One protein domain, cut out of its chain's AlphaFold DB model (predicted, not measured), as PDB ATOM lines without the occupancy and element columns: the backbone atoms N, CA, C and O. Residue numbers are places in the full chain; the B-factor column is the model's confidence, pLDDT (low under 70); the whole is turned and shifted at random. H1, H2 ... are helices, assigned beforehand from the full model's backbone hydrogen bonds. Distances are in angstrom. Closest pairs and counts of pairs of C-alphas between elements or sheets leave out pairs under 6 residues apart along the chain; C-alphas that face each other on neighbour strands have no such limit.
ATOM      1  N   SER A 160      64.445 -17.404 102.298       84.62
ATOM      2  CA  SER A 160      64.226 -18.508 101.362       84.62
ATOM      3  C   SER A 160      63.210 -18.146 100.278       84.62
ATOM      4  O   SER A 160      63.479 -18.377  99.107       84.62
ATOM      5  N   GLU A 161      62.117 -17.463 100.623       88.69
ATOM      6  CA  GLU A 161      61.132 -16.946  99.673       88.69
ATOM      7  C   GLU A 161      61.739 -15.878  98.762       88.69
ATOM      8  O   GLU A 161      61.509 -15.870  97.556       88.69
ATOM      9  N   SER A 162      62.521 -14.958  99.332       85.62
ATOM     10  CA  SER A 162      63.205 -13.917  98.563       85.62
ATOM     11  C   SER A 162      64.236 -14.527  97.612       85.62
ATOM     12  O   SER A 162      64.329 -14.107  96.461       85.62
ATOM     13  N   ALA A 163      64.967 -15.550  98.062       84.25
ATOM     14  CA  ALA A 163      65.872 -16.324  97.224       84.25
ATOM     15  C   ALA A 163      65.111 -17.068  96.119       84.25
ATOM     16  O   ALA A 163      65.485 -16.943  94.960       84.25
ATOM     17  N   ALA A 164      63.993 -17.730  96.430       86.75
ATOM     18  CA  ALA A 164      63.154 -18.419  95.450       86.75
ATOM     19  C   ALA A 164      62.574 -17.456  94.398       86.75
ATOM     20  O   ALA A 164      62.540 -17.780  93.213       86.75
ATOM     21  N   LYS A 165      62.174 -16.240  94.795       89.00
ATOM     22  CA  LYS A 165      61.749 -15.184  93.859       89.00
ATOM     23  C   LYS A 165      62.888 -14.766  92.934       89.00
ATOM     24  O   LYS A 165      62.684 -14.687  91.727       89.00
ATOM     25  N   LEU A 166      64.084 -14.538  93.478       85.00
ATOM     26  CA  LEU A 166      65.267 -14.205  92.681       85.00
ATOM     27  C   LEU A 166      65.662 -15.347  91.736       85.00
ATOM     28  O   LEU A 166      66.024 -15.088  90.589       85.00
ATOM     29  N   GLU A 167      65.566 -16.596  92.187       83.25
ATOM     30  CA  GLU A 167      65.788 -17.788  91.367       83.25
ATOM     31  C   GLU A 167      64.755 -17.881  90.238       83.25
ATOM     32  O   GLU A 167      65.136 -18.057  89.085       83.25
ATOM     33  N   ALA A 168      63.468 -17.671  90.524       87.94
ATOM     34  CA  ALA A 168      62.407 -17.670  89.520       87.94
ATOM     35  C   ALA A 168      62.576 -16.536  88.494       87.94
ATOM     36  O   ALA A 168      62.450 -16.755  87.288       87.94
ATOM     37  N   GLU A 169      62.918 -15.325  88.941       88.62
ATOM     38  CA  GLU A 169      63.230 -14.202  88.051       88.62
ATOM     39  C   GLU A 169      64.467 -14.480  87.191       88.62
ATOM     40  O   GLU A 169      64.491 -14.157  85.998       88.62
ATOM     41  N   PHE A 170      65.497 -15.095  87.777       83.75
ATOM     42  CA  PHE A 170      66.702 -15.498  87.066       83.75
ATOM     43  C   PHE A 170      66.391 -16.556  86.006       83.75
ATOM     44  O   PHE A 170      66.798 -16.382  84.856       83.75
ATOM     45  N   MET A 171      65.607 -17.578  86.351       85.50
ATOM     46  CA  MET A 171      65.145 -18.612  85.425       85.50
ATOM     47  C   MET A 171      64.326 -18.018  84.282       85.50
ATOM     48  O   MET A 171      64.677 -18.215  83.121       85.50
ATOM     49  N   LYS A 172      63.336 -17.171  84.582       89.69
ATOM     50  CA  LYS A 172      62.549 -16.457  83.565       89.69
ATOM     51  C   LYS A 172      63.441 -15.629  82.638       89.69
ATOM     52  O   LYS A 172      63.216 -15.552  81.431       89.69
ATOM     53  N   ARG A 173      64.486 -14.994  83.180       87.19
ATOM     54  CA  ARG A 173      65.449 -14.221  82.388       87.19
ATOM     55  C   ARG A 173      66.328 -15.106  81.506       87.19
ATOM     56  O   ARG A 173      66.633 -14.690  80.387       87.19
ATOM     57  N   LEU A 174      66.749 -16.273  81.991       85.81
ATOM     58  CA  LEU A 174      67.469 -17.258  81.185       85.81
ATOM     59  C   LEU A 174      66.587 -17.776  80.052       85.81
ATOM     60  O   LEU A 174      67.031 -17.762  78.911       85.81
ATOM     61  N   GLU A 175      65.333 -18.118  80.337       88.25
ATOM     62  CA  GLU A 175      64.352 -18.572  79.347       88.25
ATOM     63  C   GLU A 175      64.080 -17.519  78.275       88.25
ATOM     64  O   GLU A 175      64.188 -17.817  77.089       88.25
ATOM     65  N   MET A 176      63.815 -16.264  78.658       88.06
ATOM     66  CA  MET A 176      63.611 -15.173  77.695       88.06
ATOM     67  C   MET A 176      64.832 -14.965  76.794       88.06
ATOM     68  O   MET A 176      64.691 -14.688  75.604       88.06
ATOM     69  N   LYS A 177      66.044 -15.087  77.348       86.81
ATOM     70  CA  LYS A 177      67.277 -14.975  76.564       86.81
ATOM     71  C   LYS A 177      67.496 -16.191  75.666       86.81
ATOM     72  O   LYS A 177      67.840 -16.014  74.504       86.81
ATOM     73  N   ALA A 178      67.277 -17.399  76.167       84.69
ATOM     74  CA  ALA A 178      67.398 -18.620  75.383       84.69
ATOM     75  C   ALA A 178      66.380 -18.647  74.229       84.69
ATOM     76  O   ALA A 178      66.745 -18.944  73.098       84.69
ATOM     77  N   ALA A 179      65.132 -18.232  74.462       85.50
ATOM     78  CA  ALA A 179      64.117 -18.105  73.414       85.50
ATOM     79  C   ALA A 179      64.477 -17.032  72.368       85.50
ATOM     80  O   ALA A 179      64.146 -17.154  71.193       85.50
ATOM     81  N   ALA A 180      65.196 -15.984  72.779       83.38
ATOM     82  CA  ALA A 180      65.700 -14.937  71.899       83.38
ATOM     83  C   ALA A 180      67.055 -15.275  71.243       83.38
ATOM     84  O   ALA A 180      67.687 -14.371  70.697       83.38
ATOM     85  N   LEU A 181      67.509 -16.536  71.261       78.56
ATOM     86  CA  LEU A 181      68.773 -16.949  70.636       78.56
ATOM     87  C   LEU A 181      68.839 -16.560  69.150       78.56
ATOM     88  O   LEU A 181      69.878 -16.088  68.704       78.56
ATOM     89  N   GLY A 182      67.720 -16.620  68.419       74.56
ATOM     90  CA  GLY A 182      67.653 -16.152  67.026       74.56
ATOM     91  C   GLY A 182      67.965 -14.655  66.850       74.56
ATOM     92  O   GLY A 182      68.423 -14.230  65.796       74.56
ATOM     93  N   LYS A 183      67.808 -13.830  67.898       75.88
ATOM     94  CA  LYS A 183      68.259 -12.426  67.883       75.88
ATOM     95  C   LYS A 183      69.772 -12.302  68.073       75.88
ATOM     96  O   LYS A 183      70.343 -11.304  67.648       75.88
ATOM     97  N   ALA A 184      70.425 -13.279  68.709       73.56
ATOM     98  CA  ALA A 184      71.876 -13.284  68.898       73.56
ATOM     99  C   ALA A 184      72.614 -13.344  67.556       73.56
ATOM    100  O   ALA A 184      73.593 -12.625  67.381       73.56
ATOM    101  N   GLU A 185      72.094 -14.122  66.606       75.75
ATOM    102  CA  GLU A 185      72.601 -14.182  65.230       75.75
ATOM    103  C   GLU A 185      72.468 -12.820  64.535       75.75
ATOM    104  O   GLU A 185      73.441 -12.317  63.980       75.75
ATOM    105  N   GLY A 186      71.325 -12.141  64.690       77.69
ATOM    106  CA  GLY A 186      71.128 -10.783  64.171       77.69
ATOM    107  C   GLY A 186      72.084  -9.737  64.765       77.69
ATOM    108  O   GLY A 186      72.582  -8.875  64.042       77.69
ATOM    109  N   PHE A 187      72.399  -9.813  66.064       77.06
ATOM    110  CA  PHE A 187      73.382  -8.914  66.692       77.06
ATOM    111  C   PHE A 187      74.820  -9.184  66.232       77.06
ATOM    112  O   PHE A 187      75.637  -8.264  66.221       77.06
ATOM    113  N   GLU A 188      75.141 -10.420  65.853       75.06
ATOM    114  CA  GLU A 188      76.450 -10.776  65.300       75.06
ATOM    115  C   GLU A 188      76.599 -10.351  63.851       75.06
ATOM    116  O   GLU A 188      77.629  -9.776  63.506       75.06
ATOM    117  N   SER A 189      75.561 -10.539  63.036       77.00
ATOM    118  CA  SER A 189      75.515  -9.989  61.683       77.00
ATOM    119  C   SER A 189      75.663  -8.469  61.709       77.00
ATOM    120  O   SER A 189      76.507  -7.939  60.996       77.00
ATOM    121  N   ALA A 190      74.960  -7.773  62.611       75.25
ATOM    122  CA  ALA A 190      75.096  -6.326  62.780       75.25
ATOM    123  C   ALA A 190      76.494  -5.906  63.271       75.25
ATOM    124  O   ALA A 190      77.036  -4.905  62.810       75.25
ATOM    125  N   ALA A 191      77.108  -6.666  64.189       75.75
ATOM    126  CA  ALA A 191      78.474  -6.401  64.639       75.75
ATOM    127  C   ALA A 191      79.500  -6.612  63.514       75.75
ATOM    128  O   ALA A 191      80.435  -5.823  63.403       75.75
ATOM    129  N   SER A 192      79.310  -7.643  62.686       79.06
ATOM    130  CA  SER A 192      80.151  -7.952  61.526       79.06
ATOM    131  C   SER A 192      79.974  -6.928  60.403       79.06
ATOM    132  O   SER A 192      80.952  -6.524  59.782       79.06
ATOM    133  N   GLU A 193      78.753  -6.451  60.167       80.44
ATOM    134  CA  GLU A 193      78.453  -5.382  59.211       80.44
ATOM    135  C   GLU A 193      79.162  -4.084  59.627       80.44
ATOM    136  O   GLU A 193      79.926  -3.506  58.854       80.44
ATOM    137  N   LEU A 194      79.045  -3.708  60.906       72.44
ATOM    138  CA  LEU A 194      79.783  -2.597  61.516       72.44
ATOM    139  C   LEU A 194      81.298  -2.800  61.566       72.44
ATOM    140  O   LEU A 194      82.008  -1.824  61.788       72.44
ATOM    141  N   GLU A 195      81.807  -4.014  61.401       75.38
ATOM    142  CA  GLU A 195      83.238  -4.317  61.297       75.38
ATOM    143  C   GLU A 195      83.709  -4.225  59.832       75.38
ATOM    144  O   GLU A 195      84.831  -3.792  59.583       75.38
ATOM    145  N   SER A 196      82.818  -4.514  58.874       73.88
ATOM    146  CA  SER A 196      83.060  -4.451  57.422       73.88
ATOM    147  C   SER A 196      82.836  -3.086  56.758       73.88
ATOM    148  O   SER A 196      83.388  -2.845  55.684       73.88
ATOM    149  N   MET A 197      82.061  -2.173  57.361       63.25
ATOM    150  CA  MET A 197      81.993  -0.780  56.885       63.25
ATOM    151  C   MET A 197      83.380  -0.117  56.997       63.25
ATOM    152  O   MET A 197      84.216  -0.618  57.741       63.25
ATOM    153  N   ASP A 198      83.633   0.993  56.291       62.12
ATOM    154  CA  ASP A 198      84.909   1.746  56.209       62.12
ATOM    155  C   ASP A 198      86.041   1.331  57.179       62.12
ATOM    156  O   ASP A 198      85.822   1.380  58.400       62.12
ATOM    157  N   PRO A 199      87.267   1.035  56.688       69.06
ATOM    158  CA  PRO A 199      88.400   0.647  57.526       69.06
ATOM    159  C   PRO A 199      88.555   1.573  58.735       69.06
ATOM    160  O   PRO A 199      88.631   2.794  58.581       69.06
ATOM    161  N   LEU A 200      88.605   0.992  59.940       60.88
ATOM    162  CA  LEU A 200      88.618   1.707  61.228       60.88
ATOM    163  C   LEU A 200      89.703   2.795  61.335       60.88
ATOM    164  O   LEU A 200      89.570   3.706  62.150       60.88
ATOM    165  N   ASP A 201      90.744   2.709  60.510       64.56
ATOM    166  CA  ASP A 201      91.875   3.636  60.456       64.56
ATOM    167  C   ASP A 201      91.592   4.925  59.664       64.56
ATOM    168  O   ASP A 201      92.366   5.873  59.739       64.56
ATOM    169  N   ARG A 202      90.469   4.999  58.936       68.62
ATOM    170  CA  ARG A 202      90.044   6.198  58.187       68.62
ATOM    171  C   ARG A 202      89.149   7.143  58.999       68.62
ATOM    172  O   ARG A 202      88.796   8.215  58.512       68.62
ATOM    173  N   LEU A 203      88.755   6.762  60.218       67.00
ATOM    174  CA  LEU A 203      87.841   7.541  61.057       67.00
ATOM    175  C   LEU A 203      88.591   8.390  62.103       67.00
ATOM    176  O   LEU A 203      89.541   7.903  62.713       67.00
ATOM    177  N   PRO A 204      88.108   9.611  62.414       78.31
ATOM    178  CA  PRO A 204      88.607  10.403  63.538       78.31
ATOM    179  C   PRO A 204      88.523   9.632  64.865       78.31
ATOM    180  O   PRO A 204      87.525   8.949  65.118       78.31
ATOM    181  N   ASP A 205      89.514   9.801  65.746       74.25
ATOM    182  CA  ASP A 205      89.683   9.007  66.978       74.25
ATOM    183  C   ASP A 205      88.425   8.908  67.859       74.25
ATOM    184  O   ASP A 205      88.134   7.847  68.420       74.25
ATOM    185  N   GLY A 206      87.634   9.981  67.958       78.31
ATOM    186  CA  GLY A 206      86.369   9.975  68.701       78.31
ATOM    187  C   GLY A 206      85.314   9.038  68.097       78.31
ATOM    188  O   GLY A 206      84.652   8.296  68.824       78.31
ATOM    189  N   LYS A 207      85.199   9.007  66.763       78.19
ATOM    190  CA  LYS A 207      84.259   8.137  66.037       78.19
ATOM    191  C   LYS A 207      84.747   6.686  66.001       78.19
ATOM    192  O   LYS A 207      83.938   5.770  66.129       78.19
ATOM    193  N   ARG A 208      86.065   6.472  65.908       77.94
ATOM    194  CA  ARG A 208      86.696   5.143  65.989       77.94
ATOM    195  C   ARG A 208      86.431   4.480  67.342       77.94
ATOM    196  O   ARG A 208      85.961   3.345  67.384       77.94
ATOM    197  N   LYS A 209      86.654   5.202  68.447       82.12
ATOM    198  CA  LYS A 209      86.368   4.707  69.805       82.12
ATOM    199  C   LYS A 209      84.886   4.380  69.989       82.12
ATOM    200  O   LYS A 209      84.585   3.294  70.470       82.12
ATOM    201  N   ALA A 210      83.984   5.258  69.541       82.50
ATOM    202  CA  ALA A 210      82.539   5.027  69.607       82.50
ATOM    203  C   ALA A 210      82.104   3.757  68.847       82.50
ATOM    204  O   ALA A 210      81.311   2.955  69.347       82.50
ATOM    205  N   ARG A 211      82.677   3.522  67.663       81.06
ATOM    206  CA  ARG A 211      82.378   2.341  66.848       81.06
ATOM    207  C   ARG A 211      82.896   1.050  67.485       81.06
ATOM    208  O   ARG A 211      82.157   0.078  67.580       81.06
ATOM    209  N   ILE A 212      84.120   1.060  68.016       84.19
ATOM    210  CA  ILE A 212      84.687  -0.077  68.762       84.19
ATOM    211  C   ILE A 212      83.859  -0.374  70.019       84.19
ATOM    212  O   ILE A 212      83.619  -1.539  70.344       84.19
ATOM    213  N   THR A 213      83.398   0.655  70.736       87.75
ATOM    214  CA  THR A 213      82.528   0.448  71.899       87.75
ATOM    215  C   THR A 213      81.198  -0.187  71.514       87.75
ATOM    216  O   THR A 213      80.739  -1.071  72.237       87.75
ATOM    217  N   GLU A 214      80.624   0.186  70.369       85.50
ATOM    218  CA  GLU A 214      79.355  -0.373  69.901       85.50
ATOM    219  C   GLU A 214      79.510  -1.816  69.398       85.50
ATOM    220  O   GLU A 214      78.742  -2.685  69.804       85.50
ATOM    221  N   ILE A 215      80.569  -2.131  68.646       85.06
ATOM    222  CA  ILE A 215      80.890  -3.514  68.246       85.06
ATOM    223  C   ILE A 215      81.060  -4.402  69.485       85.06
ATOM    224  O   ILE A 215      80.469  -5.479  69.585       85.06
ATOM    225  N   ASN A 216      81.818  -3.936  70.481       89.19
ATOM    226  CA  ASN A 216      82.004  -4.668  71.732       89.19
ATOM    227  C   ASN A 216      80.700  -4.819  72.522       89.19
ATOM    228  O   ASN A 216      80.505  -5.830  73.198       89.19
ATOM    229  N   ARG A 217      79.797  -3.837  72.453       88.69
ATOM    230  CA  ARG A 217      78.469  -3.912  73.066       88.69
ATOM    231  C   ARG A 217      77.615  -4.986  72.393       88.69
ATOM    232  O   ARG A 217      77.069  -5.826  73.106       88.69
ATOM    233  N   LEU A 218      77.554  -5.010  71.062       85.38
ATOM    234  CA  LEU A 218      76.805  -6.008  70.291       85.38
ATOM    235  C   LEU A 218      77.350  -7.427  70.517       85.38
ATOM    236  O   LEU A 218      76.587  -8.323  70.882       85.38
ATOM    237  N   LYS A 219      78.677  -7.613  70.448       85.81
ATOM    238  CA  LYS A 219      79.340  -8.898  70.748       85.81
ATOM    239  C   LYS A 219      79.070  -9.363  72.190       85.81
ATOM    240  O   LYS A 219      78.800 -10.541  72.426       85.81
ATOM    241  N   LYS A 220      79.072  -8.452  73.176       86.75
ATOM    242  CA  LYS A 220      78.699  -8.769  74.574       86.75
ATOM    243  C   LYS A 220      77.241  -9.202  74.703       86.75
ATOM    244  O   LYS A 220      76.948 -10.132  75.454       86.75
ATOM    245  N   ILE A 221      76.333  -8.529  74.000       85.69
ATOM    246  CA  ILE A 221      74.905  -8.853  74.001       85.69
ATOM    247  C   ILE A 221      74.694 -10.260  73.430       85.69
ATOM    248  O   ILE A 221      74.099 -11.088  74.125       85.69
ATOM    249  N   ALA A 222      75.254 -10.559  72.253       85.88
ATOM    250  CA  ALA A 222      75.172 -11.869  71.603       85.88
ATOM    251  C   ALA A 222      75.741 -13.002  72.478       85.88
ATOM    252  O   ALA A 222      75.050 -13.987  72.754       85.88
ATOM    253  N   ASN A 223      76.941 -12.815  73.044       88.00
ATOM    254  CA  ASN A 223      77.534 -13.771  73.986       88.00
ATOM    255  C   ASN A 223      76.658 -14.005  75.226       88.00
ATOM    256  O   ASN A 223      76.596 -15.121  75.741       88.00
ATOM    257  N   SER A 224      75.937 -12.982  75.699       86.12
ATOM    258  CA  SER A 224      75.038 -13.127  76.848       86.12
ATOM    259  C   SER A 224      73.802 -13.988  76.559       86.12
ATOM    260  O   SER A 224      73.267 -14.584  77.493       86.12
ATOM    261  N   TYR A 225      73.341 -14.046  75.304       84.88
ATOM    262  CA  TYR A 225      72.231 -14.903  74.874       84.88
ATOM    263  C   TYR A 225      72.684 -16.359  74.737       84.88
ATOM    264  O   TYR A 225      72.043 -17.254  75.285       84.88
ATOM    265  N   ARG A 226      73.848 -16.589  74.115       85.56
ATOM    266  CA  ARG A 226      74.461 -17.925  74.011       85.56
ATOM    267  C   ARG A 226      74.775 -18.534  75.370       85.56
ATOM    268  O   ARG A 226      74.475 -19.698  75.615       85.56
ATOM    269  N   LEU A 227      75.362 -17.742  76.271       86.88
ATOM    270  CA  LEU A 227      75.670 -18.199  77.624       86.88
ATOM    271  C   LEU A 227      74.396 -18.558  78.396       86.88
ATOM    272  O   LEU A 227      74.394 -19.552  79.113       86.88
ATOM    273  N   ALA A 228      73.315 -17.788  78.224       86.81
ATOM    274  CA  ALA A 228      72.037 -18.081  78.864       86.81
ATOM    275  C   ALA A 228      71.420 -19.397  78.363       86.81
ATOM    276  O   ALA A 228      70.944 -20.177  79.182       86.81
ATOM    277  N   ALA A 229      71.484 -19.675  77.056       86.75
ATOM    278  CA  ALA A 229      71.026 -20.945  76.489       86.75
ATOM    279  C   ALA A 229      71.819 -22.139  77.045       86.75
ATOM    280  O   ALA A 229      71.221 -23.076  77.566       86.75
ATOM    281  N   ARG A 230      73.158 -22.048  77.070       88.12
ATOM    282  CA  ARG A 230      74.019 -23.086  77.667       88.12
ATOM    283  C   ARG A 230      73.732 -23.305  79.153       88.12
ATOM    284  O   ARG A 230      73.723 -24.433  79.624       88.12
ATOM    285  N   GLN A 231      73.526 -22.233  79.919       87.06
ATOM    286  CA  GLN A 231      73.201 -22.341  81.346       87.06
ATOM    287  C   GLN A 231      71.857 -23.039  81.570       87.06
ATOM    288  O   GLN A 231      71.749 -23.877  82.459       87.06
ATOM    289  N   LEU A 232      70.857 -22.724  80.748       86.31
ATOM    290  CA  LEU A 232      69.539 -23.341  80.807       86.31
ATOM    291  C   LEU A 232      69.578 -24.832  80.434       86.31
ATOM    292  O   LEU A 232      68.909 -25.633  81.081       86.31
ATOM    293  N   GLU A 233      70.390 -25.216  79.447       87.19
ATOM    294  CA  GLU A 233      70.637 -26.624  79.104       87.19
ATOM    295  C   GLU A 233      71.273 -27.390  80.266       87.19
ATOM    296  O   GLU A 233      70.782 -28.455  80.622       87.19
ATOM    297  N   ARG A 234      72.288 -26.818  80.925       88.69
ATOM    298  CA  ARG A 234      72.928 -27.429  82.104       88.69
ATOM    299  C   ARG A 234      71.966 -27.613  83.277       88.69
ATOM    300  O   ARG A 234      72.029 -28.628  83.961       88.69
ATOM    301  N   ILE A 235      71.058 -26.655  83.493       88.75
ATOM    302  CA  ILE A 235      70.006 -26.775  84.516       88.75
ATOM    303  C   ILE A 235      69.019 -27.889  84.145       88.75
ATOM    304  O   ILE A 235      68.679 -28.707  84.993       88.75
ATOM    305  N   ARG A 236      68.578 -27.957  82.880       87.38
ATOM    306  CA  ARG A 236      67.666 -29.012  82.398       87.38
ATOM    307  C   ARG A 236      68.295 -30.405  82.442       87.38
ATOM    308  O   ARG A 236      67.589 -31.366  82.712       87.38
ATOM    309  N   ALA A 237      69.600 -30.495  82.199       87.81
ATOM    310  CA  ALA A 237      70.381 -31.722  82.323       87.81
ATOM    311  C   ALA A 237      70.651 -32.125  83.787       87.81
ATOM    312  O   ALA A 237      71.190 -33.200  84.026       87.81
ATOM    313  N   GLY A 238      70.298 -31.280  84.764       84.44
ATOM    314  CA  GLY A 238      70.519 -31.543  86.189       84.44
ATOM    315  C   GLY A 238      71.971 -31.380  86.650       84.44
ATOM    316  O   GLY A 238      72.271 -31.682  87.799       84.44
ATOM    317  N   GLU A 239      72.871 -30.881  85.797       85.50
ATOM    318  CA  GLU A 239      74.293 -30.714  86.133       85.50
ATOM    319  C   GLU A 239      74.534 -29.613  87.173       85.50
ATOM    320  O   GLU A 239      75.507 -29.667  87.922       85.50
ATOM    321  N   VAL A 240      73.702 -28.565  87.172       84.12
ATOM    322  CA  VAL A 240      73.844 -27.412  88.070       84.12
ATOM    323  C   VAL A 240      72.475 -26.897  88.485       84.12
ATOM    324  O   VAL A 240      71.572 -26.760  87.659       84.12
ATOM    325  N   THR A 241      72.334 -26.522  89.754       85.25
ATOM    326  CA  THR A 241      71.108 -25.879  90.239       85.25
ATOM    327  C   THR A 241      71.066 -24.392  89.871       85.25
ATOM    328  O   THR A 241      72.087 -23.698  89.841       85.25
ATOM    329  N   ALA A 242      69.864 -23.857  89.633       81.38
ATOM    330  CA  ALA A 242      69.673 -22.423  89.384       81.38
ATOM    331  C   ALA A 242      70.228 -21.563  90.536       81.38
ATOM    332  O   ALA A 242      70.842 -20.519  90.298       81.38
ATOM    333  N   ARG A 243      70.081 -22.057  91.771       79.50
ATOM    334  CA  ARG A 243      70.634 -21.469  92.992       79.50
ATOM    335  C   ARG A 243      72.151 -21.350  92.953       79.50
ATOM    336  O   ARG A 243      72.688 -20.292  93.256       79.50
ATOM    337  N   GLU A 244      72.849 -22.403  92.540       81.50
ATOM    338  CA  GLU A 244      74.310 -22.412  92.483       81.50
ATOM    339  C   GLU A 244      74.859 -21.439  91.429       81.50
ATOM    340  O   GLU A 244      75.810 -20.704  91.701       81.50
ATOM    341  N   LEU A 245      74.221 -21.347  90.255       81.25
ATOM    342  CA  LEU A 245      74.578 -20.349  89.238       81.25
ATOM    343  C   LEU A 245      74.324 -18.913  89.715       81.25
ATOM    344  O   LEU A 245      75.120 -18.011  89.430       81.25
ATOM    345  N   LEU A 246      73.225 -18.689  90.441       77.75
ATOM    346  CA  LEU A 246      72.910 -17.393  91.035       77.75
ATOM    347  C   LEU A 246      73.948 -17.014  92.100       77.75
ATOM    348  O   LEU A 246      74.476 -15.902  92.079       77.75
ATOM    349  N   ASP A 247      74.307 -17.957  92.967       78.06
ATOM    350  CA  ASP A 247      75.326 -17.790  94.000       78.06
ATOM    351  C   ASP A 247      76.703 -17.484  93.404       78.06
ATOM    352  O   ASP A 247      77.379 -16.567  93.870       78.06
ATOM    353  N   GLN A 248      77.117 -18.193  92.347       79.56
ATOM    354  CA  GLN A 248      78.370 -17.919  91.631       79.56
ATOM    355  C   GLN A 248      78.391 -16.514  91.018       79.56
ATOM    356  O   GLN A 248      79.440 -15.877  90.947       79.56
ATOM    357  N   ARG A 249      77.231 -16.008  90.588       71.00
ATOM    358  CA  ARG A 249      77.099 -14.666  90.013       71.00
ATOM    359  C   ARG A 249      77.096 -13.562  91.071       71.00
ATOM    360  O   ARG A 249      77.580 -12.464  90.796       71.00
ATOM    361  N   LEU A 250      76.523 -13.827  92.244       68.88
ATOM    362  CA  LEU A 250      76.424 -12.871  93.350       68.88
ATOM    363  C   LEU A 250      77.699 -12.828  94.206       68.88
ATOM    364  O   LEU A 250      78.046 -11.773  94.743       68.88
ATOM    365  N   LYS A 251      78.425 -13.946  94.326       68.81
ATOM    366  CA  LYS A 251      79.685 -14.020  95.073       68.81
ATOM    367  C   LYS A 251      80.810 -13.350  94.277       68.81
ATOM    368  O   LYS A 251      81.353 -13.904  93.328       68.81
ATOM    369  N   GLY A 252      81.190 -12.141  94.692       67.62
ATOM    370  CA  GLY A 252      82.446 -11.517  94.264       67.62
ATOM    371  C   GLY A 252      83.680 -12.294  94.763       67.62
ATOM    372  O   GLY A 252      83.554 -13.173  95.619       67.62
ATOM    373  N   PRO A 253      84.894 -11.974  94.276       74.12
ATOM    374  CA  PRO A 253      86.110 -12.663  94.699       74.12
ATOM    375  C   PRO A 253      86.308 -12.542  96.215       74.12
ATOM    376  O   PRO A 253      86.348 -11.437  96.767       74.12
ATOM    377  N   VAL A 254      86.445 -13.688  96.891       71.38
ATOM    378  CA  VAL A 254      86.616 -13.735  98.348       71.38
ATOM    379  C   VAL A 254      87.932 -13.042  98.725       71.38
ATOM    380  O   VAL A 254      88.998 -13.425  98.233       71.38
ATOM    381  N   PRO A 255      87.910 -12.032  99.615       76.81
ATOM    382  CA  PRO A 255      89.127 -11.370 100.067       76.81
ATOM    383  C   PRO A 255      90.102 -12.362 100.717       76.81
ATOM    384  O   PRO A 255      89.699 -13.206 101.516       76.81
ATOM    385  N   LYS A 256      91.408 -12.230 100.449       74.38
ATOM    386  CA  LYS A 256      92.430 -13.171 100.957       74.38
ATOM    387  C   LYS A 256      92.534 -13.197 102.496       74.38
ATOM    388  O   LYS A 256      92.839 -14.243 103.076       74.38
ATOM    389  N   LYS A 257      92.282 -12.074 103.187       77.31
ATOM    390  CA  LYS A 257      92.391 -11.921 104.658       77.31
ATOM    391  C   LYS A 257      91.366 -10.910 105.205       77.31
ATOM    392  O   LYS A 257      90.783 -10.142 104.446       77.31
ATOM    393  N   GLY A 258      91.182 -10.893 106.529       80.31
ATOM    394  CA  GLY A 258      90.398  -9.879 107.252       80.31
ATOM    395  C   GLY A 258      89.000 -10.322 107.698       80.31
ATOM    396  O   GLY A 258      88.562 -11.443 107.440       80.31
ATOM    397  N   TRP A 259      88.289  -9.428 108.391       78.00
ATOM    398  CA  TRP A 259      86.954  -9.694 108.948       78.00
ATOM    399  C   TRP A 259      85.903  -9.978 107.863       78.00
ATOM    400  O   TRP A 259      85.082 -10.870 108.043       78.00
ATOM    401  N   ARG A 260      85.993  -9.316 106.697       67.81
ATOM    402  CA  ARG A 260      85.113  -9.565 105.537       67.81
ATOM    403  C   ARG A 260      85.223 -11.000 105.020       67.81
ATOM    404  O   ARG A 260      84.212 -11.588 104.661       67.81
ATOM    405  N   ARG A 261      86.428 -11.589 105.046       77.69
ATOM    406  CA  ARG A 261      86.633 -13.010 104.723       77.69
ATOM    407  C   ARG A 261      85.909 -13.899 105.733       77.69
ATOM    408  O   ARG A 261      85.168 -14.778 105.324       77.69
ATOM    409  N   LYS A 262      86.084 -13.659 107.038       73.12
ATOM    410  CA  LYS A 262      85.392 -14.433 108.086       73.12
ATOM    411  C   LYS A 262      83.874 -14.326 107.980       73.12
ATOM    412  O   LYS A 262      83.204 -15.311 108.233       73.12
ATOM    413  N   LEU A 263      83.356 -13.155 107.609       71.06
ATOM    414  CA  LEU A 263      81.928 -12.941 107.406       71.06
ATOM    415  C   LEU A 263      81.410 -13.693 106.171       71.06
ATOM    416  O   LEU A 263      80.365 -14.313 106.255       71.06
ATOM    417  N   MET A 264      82.152 -13.699 105.059       65.38
ATOM    418  CA  MET A 264      81.762 -14.436 103.845       65.38
ATOM    419  C   MET A 264      81.945 -15.956 103.949       65.38
ATOM    420  O   MET A 264      81.234 -16.698 103.286       65.38
ATOM    421  N   LEU A 265      82.892 -16.423 104.768       70.19
ATOM    422  CA  LEU A 265      83.056 -17.839 105.124       70.19
ATOM    423  C   LEU A 265      82.227 -18.238 106.350       70.19
ATOM    424  O   LEU A 265      82.313 -19.385 106.788       70.19
ATOM    425  N   ARG A 266      81.475 -17.304 106.945       64.50
ATOM    426  CA  ARG A 266      80.554 -17.643 108.022       64.50
ATOM    427  C   ARG A 266      79.445 -18.448 107.376       64.50
ATOM    428  O   ARG A 266      78.648 -17.926 106.609       64.50
ATOM    429  N   ASP A 267      79.462 -19.732 107.672       58.28
ATOM    430  CA  ASP A 267      78.526 -20.679 107.111       58.28
ATOM    431  C   ASP A 267      77.159 -20.472 107.769       58.28
ATOM    432  O   ASP A 267      76.859 -21.031 108.824       58.28
ATOM    433  N   GLU A 268      76.359 -19.571 107.200       56.53
ATOM    434  CA  GLU A 268      75.013 -19.275 107.698       56.53
ATOM    435  C   GLU A 268      74.102 -20.504 107.628       56.53
ATOM    436  O   GLU A 268      73.167 -20.602 108.418       56.53
ATOM    437  N   SER A 269      74.425 -21.483 106.771       51.97
ATOM    438  CA  SER A 269      73.707 -22.758 106.676       51.97
ATOM    439  C   SER A 269      73.843 -23.625 107.936       51.97
ATOM    440  O   SER A 269      72.988 -24.464 108.204       51.97
ATOM    441  N   LYS A 270      74.862 -23.369 108.769       57.53
ATOM    442  CA  LYS A 270      75.066 -24.044 110.061       57.53
ATOM    443  C   LYS A 270      74.343 -23.370 111.224       57.53
ATOM    444  O   LYS A 270      74.426 -23.846 112.358       57.53
ATOM    445  N   LEU A 271      73.664 -22.246 110.993       65.06
ATOM    446  CA  LEU A 271      72.881 -21.579 112.028       65.06
ATOM    447  C   LEU A 271      71.518 -22.262 112.136       65.06
ATOM    448  O   LEU A 271      70.524 -21.800 111.584       65.06
TER     449      LEU A 271
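What this domain is: This is residues 160 to 271 of the 365 residues of an uncharacterized protein of Aplosporella prunicola CBS 121167 (UniProt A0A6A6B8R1). A long helical hairpin of H2 and H3 makes one arm of an open, elongated model, and the last part of H1 meets the later part of H3 at a steep angle. Short H4 packs crosswise on H1, and two stretches stick out: residues 256 to 261, of which 259 to 261 belong to H5, and residues 266 to 271 at the end of the printed part. The printed part has 112 residues with five named helices, H1 to H5 in chain order, and no named strand: the class is all helix. It is only just loose, close to extended, with a radius of gyration of the C-alphas of 19.9 A and spans of 63 by 37 by 22 A.

Where its parts are: H3, the longest helix, holds residues 205 to 236 and measures 46.6 A, from C-alpha 205 at (89.683, 9.007, 66.978) to C-alpha 236 at (67.666, -29.012, 82.398). H2, residues 181 to 196, measures 23.1 A. H1, residues 160 to 179, measures 28.0 A and begins at C-alpha 160 (64.226, -18.508, 101.362). H4 holds residues 242 to 250, 12.4 A, and H5 residues 259 to 264, 8.7 A.

How they stand to each other: H3 and H2 touch as a hairpin, closest at the C-alphas of Ala 222 and Ala 184, 4.5 A, at a shallow tilt of 23 degrees, opposite ways. Residues 224 to 232 of H3 touch residues 171 to 178 of H1, closest at the C-alphas of Ala 229 and Ala 178, 4.4 A; the tilt of 68 degrees is steep, only just short of about perpendicular. H4 touches H1 at residues 167 to 171, about perpendicular at 86 degrees; the closest C-alphas, of Arg 243 and Glu 167, are 6.3 A apart. H5 touches no helix. Every O i to N i+4 pair is within hydrogen-bond range in H1, H3, H4 and H5, and 10 of 12 in H2.

The domain as a whole: The two farthest C-alphas, of Arg 202 and Leu 271, are 63.0 A apart. The printed part has no cut and no long link. Confidence is under 70 at residues 197 to 203, 250 to 252, 260, 264 and 266 to 271.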